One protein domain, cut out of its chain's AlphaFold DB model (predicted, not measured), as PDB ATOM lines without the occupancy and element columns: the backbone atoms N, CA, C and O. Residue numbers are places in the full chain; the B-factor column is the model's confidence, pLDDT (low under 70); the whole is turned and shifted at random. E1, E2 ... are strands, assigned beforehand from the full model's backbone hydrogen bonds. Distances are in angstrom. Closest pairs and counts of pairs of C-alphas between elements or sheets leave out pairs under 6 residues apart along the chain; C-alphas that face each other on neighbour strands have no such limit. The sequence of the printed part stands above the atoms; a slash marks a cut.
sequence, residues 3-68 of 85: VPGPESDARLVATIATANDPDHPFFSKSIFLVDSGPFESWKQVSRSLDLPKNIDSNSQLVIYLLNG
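AT A GLANCE: This is residues 3 to 68 of the 85 residues of an uncharacterized protein of Hymenobacter coccineus (UniProt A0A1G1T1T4). With little regular structure, this is a narrow, elongated ribbon of three antiparallel strands in the order E2, E1, E3, with a long loop, residues 33 to 58, running back along its length from the end of E2 to the start of E3. The 66 printed residues hold no named helix and three strands, E1, E2, E3 along the chain; the class is all strand, with 24 residues in named elements. The whole is loose, with a radius of gyration of the C-alphas of 14.1 A and spans of 39 by 21 by 14 A.

HOW THE PARTS SIT: Inner strand E1, residues 10 to 18, is antiparallel to edge strand E3, residues 59 to 67, at 161 degrees; N 13 and O 64 are within hydrogen-bond range at 2.9 A. E1 forms a hairpin with edge strand E2, residues 27 to 32, at 170 degrees; N 31 and O 12 are 2.8 A apart. E2 and E3 are apart.

IN THESE COORDINATES: E1 spans 26.0 A from C-alpha 10 at (-36.156, 43.997, -18.317), E2 16.6 A, and E3 25.5 A to C-alpha 67 at (-38.940, 46.099, -15.739).

THE WHOLE: The C-alphas of Asn 20 and Pro 38, the two farthest apart, are 41.0 A apart. The printed part has no cut. The link E2 to E3 is long. Residue 36 is under pLDDT 70.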
ATOM      1  N   VAL A   3     -31.679  49.796 -22.157       90.94
ATOM      2  CA  VAL A   3     -31.745  49.085 -20.870       90.94
ATOM      3  C   VAL A   3     -30.668  49.660 -19.945       90.94
ATOM      4  O   VAL A   3     -29.518  49.745 -20.388       90.94
ATOM      5  N   PRO A   4     -30.996  50.041 -18.698       88.56
ATOM      6  CA  PRO A   4     -30.070  50.749 -17.812       88.56
ATOM      7  C   PRO A   4     -28.904  49.880 -17.331       88.56
ATOM      8  O   PRO A   4     -27.784  50.363 -17.228       88.56
ATOM      9  N   GLY A   5     -29.132  48.591 -17.088       86.50
ATOM     10  CA  GLY A   5     -28.103  47.730 -16.515       86.50
ATOM     11  C   GLY A   5     -28.493  46.254 -16.476       86.50
ATOM     12  O   GLY A   5     -29.657  45.911 -16.719       86.50
ATOM     13  N   PRO A   6     -27.525  45.366 -16.189       81.19
ATOM     14  CA  PRO A   6     -27.749  43.922 -16.095       81.19
ATOM     15  C   PRO A   6     -28.680  43.528 -14.943       81.19
ATOM     16  O   PRO A   6     -29.295  42.469 -14.995       81.19
ATOM     17  N   GLU A   7     -28.779  44.359 -13.907       77.31
ATOM     18  CA  GLU A   7     -29.669  44.162 -12.762       77.31
ATOM     19  C   GLU A   7     -31.140  44.445 -13.078       77.31
ATOM     20  O   GLU A   7     -32.018  44.042 -12.319       77.31
ATOM     21  N   SER A   8     -31.432  45.134 -14.184       74.88
ATOM     22  CA  SER A   8     -32.815  45.325 -14.609       74.88
ATOM     23  C   SER A   8     -33.349  44.020 -15.182       74.88
ATOM     24  O   SER A   8     -32.912  43.612 -16.240       74.88
ATOM     25  N   ASP A   9     -34.305  43.351 -14.538       84.62
ATOM     26  CA  ASP A   9     -35.028  42.206 -15.122       84.62
ATOM     27  C   ASP A   9     -35.998  42.683 -16.225       84.62
ATOM     28  O   ASP A   9     -37.223  42.548 -16.143       84.62
ATOM     29  N   ALA A  10     -35.439  43.346 -17.240       89.75
ATOM     30  CA  ALA A  10     -36.156  43.997 -18.317       89.75
ATOM     31  C   ALA A  10     -36.559  42.970 -19.379       89.75
ATOM     32  O   ALA A  10     -35.731  42.232 -19.929       89.75
ATOM     33  N   ARG A  11     -37.854  42.937 -19.695       92.12
ATOM     34  CA  ARG A  11     -38.457  41.968 -20.612       92.12
ATOM     35  C   ARG A  11     -39.429  42.677 -21.538       92.12
ATOM     36  O   ARG A  11     -40.252  43.471 -21.090       92.12
ATOM     37  N   LEU A  12     -39.382  42.337 -22.819       92.19
ATOM     38  CA  LEU A  12     -40.494  42.607 -23.723       92.19
ATOM     39  C   LEU A  12     -41.427  41.400 -23.675       92.19
ATOM     40  O   LEU A  12     -40.988  40.271 -23.908       92.19
ATOM     41  N   VAL A  13     -42.692  41.620 -23.352       93.50
ATOM     42  CA  VAL A  13     -43.686  40.552 -23.257       93.50
ATOM     43  C   VAL A  13     -44.724  40.747 -24.347       93.50
ATOM     44  O   VAL A  13     -45.281  41.832 -24.489       93.50
ATOM     45  N   ALA A  14     -44.968  39.691 -25.118       94.19
ATOM     46  CA  ALA A  14     -46.040  39.617 -26.096       94.19
ATOM     47  C   ALA A  14     -47.078  38.606 -25.610       94.19
ATOM     48  O   ALA A  14     -46.745  37.455 -25.317       94.19
ATOM     49  N   THR A  15     -48.330  39.038 -25.534       95.12
ATOM     50  CA  THR A  15     -49.458  38.207 -25.106       95.12
ATOM     51  C   THR A  15     -50.567  38.238 -26.136       95.12
ATOM     52  O   THR A  15     -50.761  39.258 -26.799       95.12
ATOM     53  N   ILE A  16     -51.284  37.123 -26.268       93.44
ATOM     54  CA  ILE A  16     -52.500  37.049 -27.076       93.44
ATOM     55  C   ILE A  16     -53.618  36.477 -26.221       93.44
ATOM     56  O   ILE A  16     -53.460  35.419 -25.605       93.44
ATOM     57  N   ALA A  17     -54.731  37.196 -26.204       93.94
ATOM     58  CA  ALA A  17     -55.960  36.831 -25.523       93.94
ATOM     59  C   ALA A  17     -57.140  36.932 -26.494       93.94
ATOM     60  O   ALA A  17     -57.055  37.608 -27.526       93.94
ATOM     61  N   THR A  18     -58.242  36.255 -26.181       91.31
ATOM     62  CA  THR A  18     -59.490  36.440 -26.922       91.31
ATOM     63  C   THR A  18     -60.108  37.781 -26.538       91.31
ATOM     64  O   THR A  18     -59.986  38.235 -25.402       91.31
ATOM     65  N   ALA A  19     -60.797  38.440 -27.471       86.31
ATOM     66  CA  ALA A  19     -61.349  39.775 -27.223       86.31
ATOM     67  C   ALA A  19     -62.404  39.811 -26.095       86.31
ATOM     68  O   ALA A  19     -62.650  40.861 -25.507       86.31
ATOM     69  N   ASN A  20     -63.041  38.675 -25.803       89.50
ATOM     70  CA  ASN A  20     -64.022  38.525 -24.728       89.50
ATOM     71  C   ASN A  20     -63.406  38.179 -23.360       89.50
ATOM     72  O   ASN A  20     -64.136  38.210 -22.372       89.50
ATOM     73  N   ASP A  21     -62.116  37.844 -23.305       90.94
ATOM     74  CA  ASP A  21     -61.406  37.498 -22.070       90.94
ATOM     75  C   ASP A  21     -59.949  38.014 -22.099       90.94
ATOM     76  O   ASP A  21     -58.997  37.229 -22.139       90.94
ATOM     77  N   PRO A  22     -59.747  39.348 -22.141       87.88
ATOM     78  CA  PRO A  22     -58.427  39.952 -22.344       87.88
ATOM     79  C   PRO A  22     -57.447  39.711 -21.185       87.88
ATOM     80  O   PRO A  22     -56.235  39.778 -21.387       87.88
ATOM     81  N   ASP A  23     -57.955  39.412 -19.986       92.62
ATOM     82  CA  ASP A  23     -57.146  39.212 -18.777       92.62
ATOM     83  C   ASP A  23     -56.541  37.798 -18.685       92.62
ATOM     84  O   ASP A  23     -55.626  37.567 -17.888       92.62
ATOM     85  N   HIS A  24     -56.998  36.856 -19.519       92.00
ATOM     86  CA  HIS A  24     -56.517  35.473 -19.546       92.00
ATOM     87  C   HIS A  24     -55.875  35.135 -20.903       92.00
ATOM     88  O   HIS A  24     -56.469  34.444 -21.737       92.00
ATOM     89  N   PRO A  25     -54.635  35.594 -21.154       92.75
ATOM     90  CA  PRO A  25     -53.958  35.319 -22.410       92.75
ATOM     91  C   PRO A  25     -53.667  33.824 -22.565       92.75
ATOM     92  O   PRO A  25     -53.026  33.200 -21.719       92.75
ATOM     93  N   PHE A  26     -54.084  33.249 -23.693       91.50
ATOM     94  CA  PHE A  26     -53.787  31.859 -24.046       91.50
ATOM     95  C   PHE A  26     -52.387  31.695 -24.662       91.50
ATOM     96  O   PHE A  26     -51.888  30.577 -24.794       91.50
ATOM     97  N   PHE A  27     -51.739  32.798 -25.044       92.50
ATOM     98  CA  PHE A  27     -50.347  32.834 -25.481       92.50
ATOM     99  C   PHE A  27     -49.596  33.923 -24.722       92.50
ATOM    100  O   PHE A  27     -50.059  35.057 -24.628       92.50
ATOM    101  N   SER A  28     -48.405  33.590 -24.230       94.44
ATOM    102  CA  SER A  28     -47.492  34.542 -23.606       94.44
ATOM    103  C   SER A  28     -46.054  34.172 -23.942       94.44
ATOM    104  O   SER A  28     -45.632  33.025 -23.758       94.44
ATOM    105  N   LYS A  29     -45.292  35.143 -24.442       93.50
ATOM    106  CA  LYS A  29     -43.864  34.998 -24.708       93.50
ATOM    107  C   LYS A  29     -43.107  36.186 -24.136       93.50
ATOM    108  O   LYS A  29     -43.394  37.333 -24.463       93.50
ATOM    109  N   SER A  30     -42.095  35.892 -23.328       92.69
ATOM    110  CA  SER A  30     -41.154  36.887 -22.817       92.69
ATOM    111  C   SER A  30     -39.843  36.834 -23.594       92.69
ATOM    112  O   SER A  30     -39.281  35.760 -23.826       92.69
ATOM    113  N   ILE A  31     -39.349  38.006 -23.971       90.69
ATOM    114  CA  ILE A  31     -38.034  38.223 -24.564       90.69
ATOM    115  C   ILE A  31     -37.210  38.977 -23.524       90.69
ATOM    116  O   ILE A  31     -37.470  40.149 -23.250       90.69
ATOM    117  N   PHE A  32     -36.228  38.296 -22.939       89.06
ATOM    118  CA  PHE A  32     -35.299  38.897 -21.987       89.06
ATOM    119  C   PHE A  32     -34.378  39.884 -22.706       89.06
ATOM    120  O   PHE A  32     -33.778  39.557 -23.733       89.06
ATOM    121  N   LEU A  33     -34.293  41.105 -22.177       86.50
ATOM    122  CA  LEU A  33     -33.498  42.187 -22.763       86.50
ATOM    123  C   LEU A  33     -32.099  42.279 -22.134       86.50
ATOM    124  O   LEU A  33     -31.188  42.809 -22.765       86.50
ATOM    125  N   VAL A  34     -31.905  41.702 -20.944       75.12
ATOM    126  CA  VAL A  34     -30.629  41.687 -20.200       75.12
ATOM    127  C   VAL A  34     -29.489  40.981 -20.919       75.12
ATOM    128  O   VAL A  34     -28.359  41.461 -20.892       75.12
ATOM    129  N   ASP A  35     -29.785  39.907 -21.651       70.62
ATOM    130  CA  ASP A  35     -28.782  39.152 -22.413       70.62
ATOM    131  C   ASP A  35     -28.280  39.926 -23.645       70.62
ATOM    132  O   ASP A  35     -27.405  39.467 -24.379       70.62
ATOM    133  N   SER A  36     -28.838  41.114 -23.894       62.78
ATOM    134  CA  SER A  36     -28.598  41.910 -25.095       62.78
ATOM    135  C   SER A  36     -27.581  43.040 -24.876       62.78
ATOM    136  O   SER A  36     -27.644  44.023 -25.611       62.78
ATOM    137  N   GLY A  37     -26.670  42.951 -23.890       70.00
ATOM    138  CA  GLY A  37     -25.628  43.957 -23.563       70.00
ATOM    139  C   GLY A  37     -24.707  44.352 -24.743       70.00
ATOM    140  O   GLY A  37     -24.769  43.703 -25.791       70.00
ATOM    141  N   PRO A  38     -23.975  45.505 -24.732       79.38
ATOM    142  CA  PRO A  38     -23.850  46.578 -23.713       79.38
ATOM    143  C   PRO A  38     -25.131  47.323 -23.280       79.38
ATOM    144  O   PRO A  38     -26.041  47.520 -24.079       79.38
ATOM    145  N   PHE A  39     -25.174  47.765 -22.026       88.00
ATOM    146  CA  PHE A  39     -26.262  48.559 -21.442       88.00
ATOM    147  C   PHE A  39     -26.137  50.048 -21.793       88.00
ATOM    148  O   PHE A  39     -25.222  50.436 -22.522       88.00
ATOM    149  N   GLU A  40     -27.105  50.851 -21.349       90.12
ATOM    150  CA  GLU A  40     -27.166  52.311 -21.520       90.12
ATOM    151  C   GLU A  40     -27.008  52.796 -22.973       90.12
ATOM    152  O   GLU A  40     -26.623  53.932 -23.251       90.12
ATOM    153  N   SER A  41     -27.347  51.937 -23.932       91.25
ATOM    154  CA  SER A  41     -27.224  52.205 -25.361       91.25
ATOM    155  C   SER A  41     -28.421  51.653 -26.123       91.25
ATOM    156  O   SER A  41     -29.028  50.651 -25.739       91.25
ATOM    157  N   TRP A  42     -28.775  52.332 -27.214       91.44
ATOM    158  CA  TRP A  42     -29.873  51.916 -28.075       91.44
ATOM    159  C   TRP A  42     -29.506  50.694 -28.892       91.44
ATOM    160  O   TRP A  42     -28.463  50.651 -29.544       91.44
ATOM    161  N   LYS A  43     -30.417  49.723 -28.896       89.75
ATOM    162  CA  LYS A  43     -30.276  48.505 -29.684       89.75
ATOM    163  C   LYS A  43     -31.544  48.037 -30.319       89.75
ATOM    164  O   LYS A  43     -32.626  48.096 -29.730       89.75
ATOM    165  N   GLN A  44     -31.350  47.460 -31.488       90.81
ATOM    166  CA  GLN A  44     -32.381  46.706 -32.148       90.81
ATOM    167  C   GLN A  44     -32.536  45.347 -31.467       90.81
ATOM    168  O   GLN A  44     -31.579  44.587 -31.323       90.81
ATOM    169  N   VAL A  45     -33.766  45.044 -31.073       89.12
ATOM    170  CA  VAL A  45     -34.171  43.707 -30.647       89.12
ATOM    171  C   VAL A  45     -35.150  43.212 -31.693       89.12
ATOM    172  O   VAL A  45     -36.202  43.808 -31.890       89.12
ATOM    173  N   SER A  46     -34.773  42.143 -32.388       91.06
ATOM    174  CA  SER A  46     -35.611  41.493 -33.391       91.06
ATOM    175  C   SER A  46     -35.833  40.043 -32.991       91.06
ATOM    176  O   SER A  46     -34.878  39.326 -32.662       91.06
ATOM    177  N   ARG A  47     -37.097  39.629 -32.947       89.75
ATOM    178  CA  ARG A  47     -37.518  38.274 -32.590       89.75
ATOM    179  C   ARG A  47     -38.736  37.894 -33.414       89.75
ATOM    180  O   ARG A  47     -39.650  38.696 -33.568       89.75
ATOM    181  N   SER A  48     -38.748  36.651 -33.870       91.81
ATOM    182  CA  SER A  48     -39.931  36.023 -34.445       91.81
ATOM    183  C   SER A  48     -40.732  35.346 -33.339       91.81
ATOM    184  O   SER A  48     -40.160  34.791 -32.394       91.81
ATOM    185  N   LEU A  49     -42.054  35.406 -33.453       88.50
ATOM    186  CA  LEU A  49     -42.986  34.754 -32.545       88.50
ATOM    187  C   LEU A  49     -43.841  33.789 -33.358       88.50
ATOM    188  O   LEU A  49     -44.580  34.218 -34.240       88.50
ATOM    189  N   ASP A  50     -43.749  32.500 -33.044       89.44
ATOM    190  CA  ASP A  50     -44.622  31.498 -33.646       89.44
ATOM    191  C   ASP A  50     -46.000  31.588 -32.997       89.44
ATOM    192  O   ASP A  50     -46.184  31.253 -31.822       89.44
ATOM    193  N   LEU A  51     -46.968  32.072 -33.768       86.19
ATOM    194  CA  LEU A  51     -48.341  32.191 -33.310       86.19
ATOM    195  C   LEU A  51     -49.015  30.809 -33.247       86.19
ATOM    196  O   LEU A  51     -48.839  29.990 -34.154       86.19
ATOM    197  N   PRO A  52     -49.805  30.513 -32.198       84.81
ATOM    198  CA  PRO A  52     -50.572  29.276 -32.144       84.81
ATOM    199  C   PRO A  52     -51.568  29.187 -33.307       84.81
ATOM    200  O   PRO A  52     -52.189  30.168 -33.700       84.81
ATOM    201  N   LYS A  53     -51.768  27.976 -33.839       82.44
ATOM    202  CA  LYS A  53     -52.609  27.734 -35.030       82.44
ATOM    203  C   LYS A  53     -54.106  28.004 -34.824       82.44
ATOM    204  O   LYS A  53     -54.839  28.094 -35.799       82.44
ATOM    205  N   ASN A  54     -54.552  28.105 -33.573       79.88
ATOM    206  CA  ASN A  54     -55.965  28.171 -33.193       79.88
ATOM    207  C   ASN A  54     -56.343  29.551 -32.630       79.88
ATOM    208  O   ASN A  54     -57.102  29.634 -31.666       79.88
ATOM    209  N   ILE A  55     -55.774  30.626 -33.176       83.62
ATOM    210  CA  ILE A  55     -56.156  31.993 -32.807       83.62
ATOM    211  C   ILE A  55     -57.507  32.296 -33.457       83.62
ATOM    212  O   ILE A  55     -57.636  32.217 -34.678       83.62
ATOM    213  N   ASP A  56     -58.513  32.635 -32.649       83.88
ATOM    214  CA  ASP A  56     -59.765  33.169 -33.183       83.88
ATOM    215  C   ASP A  56     -59.487  34.520 -33.856       83.88
ATOM    216  O   ASP A  56     -58.708  35.338 -33.364       83.88
ATOM    217  N   SER A  57     -60.178  34.768 -34.962       84.38
ATOM    218  CA  SER A  57     -60.265  36.056 -35.647       84.38
ATOM    219  C   SER A  57     -60.501  37.255 -34.718       84.38
ATOM    220  O   SER A  57     -60.040  38.353 -35.020       84.38
ATOM    221  N   ASN A  58     -61.160  37.048 -33.571       89.38
ATOM    222  CA  ASN A  58     -61.374  38.069 -32.545       89.38
ATOM    223  C   ASN A  58     -60.378  37.916 -31.386       89.38
ATOM    224  O   ASN A  58     -60.749  37.567 -30.263       89.38
ATOM    225  N   SER A  59     -59.107  38.199 -31.661       91.38
ATOM    226  CA  SER A  59     -58.037  38.164 -30.659       91.38
ATOM    227  C   SER A  59     -57.315  39.503 -30.555       91.38
ATOM    228  O   SER A  59     -57.295  40.297 -31.496       91.38
ATOM    229  N   GLN A  60     -56.696  39.744 -29.404       92.31
ATOM    230  CA  GLN A  60     -55.907  40.937 -29.126       92.31
ATOM    231  C   GLN A  60     -54.445  40.552 -28.906       92.31
ATOM    232  O   GLN A  60     -54.156  39.708 -28.063       92.31
ATOM    233  N   LEU A  61     -53.526  41.205 -29.624       90.94
ATOM    234  CA  LEU A  61     -52.092  41.174 -29.336       90.94
ATOM    235  C   LEU A  61     -51.739  42.369 -28.446       90.94
ATOM    236  O   LEU A  61     -51.927  43.517 -28.849       90.94
ATOM    237  N   VAL A  62     -51.193  42.104 -27.261       93.69
ATOM    238  CA  VAL A  62     -50.659  43.137 -26.364       93.69
ATOM    239  C   VAL A  62     -49.161  42.931 -26.213       93.69
ATOM    240  O   VAL A  62     -48.709  41.853 -25.819       93.69
ATOM    241  N   ILE A  63     -48.398  43.978 -26.523       93.19
ATOM    242  CA  ILE A  63     -46.949  44.035 -26.337       93.19
ATOM    243  C   ILE A  63     -46.664  45.082 -25.266       93.19
ATOM    244  O   ILE A  63     -47.087  46.229 -25.398       93.19
ATOM    245  N   TYR A  64     -45.944  44.700 -24.218       92.81
ATOM    246  CA  TYR A  64     -45.570  45.618 -23.147       92.81
ATOM    247  C   TYR A  64     -44.150  45.366 -22.653       92.81
ATOM    248  O   TYR A  64     -43.586  44.280 -22.806       92.81
ATOM    249  N   LEU A  65     -43.568  46.406 -22.060       92.19
ATOM    250  CA  LEU A  65     -42.291  46.329 -21.370       92.19
ATOM    251  C   LEU A  65     -42.521  46.090 -19.886       92.19
ATOM    252  O   LEU A  65     -43.221  46.858 -19.229       92.19
ATOM    253  N   LEU A  66     -41.887  45.048 -19.366       91.75
ATOM    254  CA  LEU A  66     -41.777  44.798 -17.941       91.75
ATOM    255  C   LEU A  66     -40.353  45.138 -17.505       91.75
ATOM    256  O   LEU A  66     -39.395  44.728 -18.156       91.75
ATOM    257  N   ASN A  67     -40.215  45.862 -16.402       88.12
ATOM    258  CA  ASN A  67     -38.940  46.099 -15.739       88.12
ATOM    259  C   ASN A  67     -39.102  45.657 -14.285       88.12
ATOM    260  O   ASN A  67     -39.667  46.400 -13.487       88.12
ATOM    261  N   GLY A  68     -38.739  44.402 -14.000       78.25
ATOM    262  CA  GLY A  68     -39.136  43.723 -12.761       78.25
ATOM    263  C   GLY A  68     -38.510  44.314 -11.498       78.25
ATOM    264  O   GLY A  68     -39.219  44.571 -10.530       78.25
TER     265      GLY A  68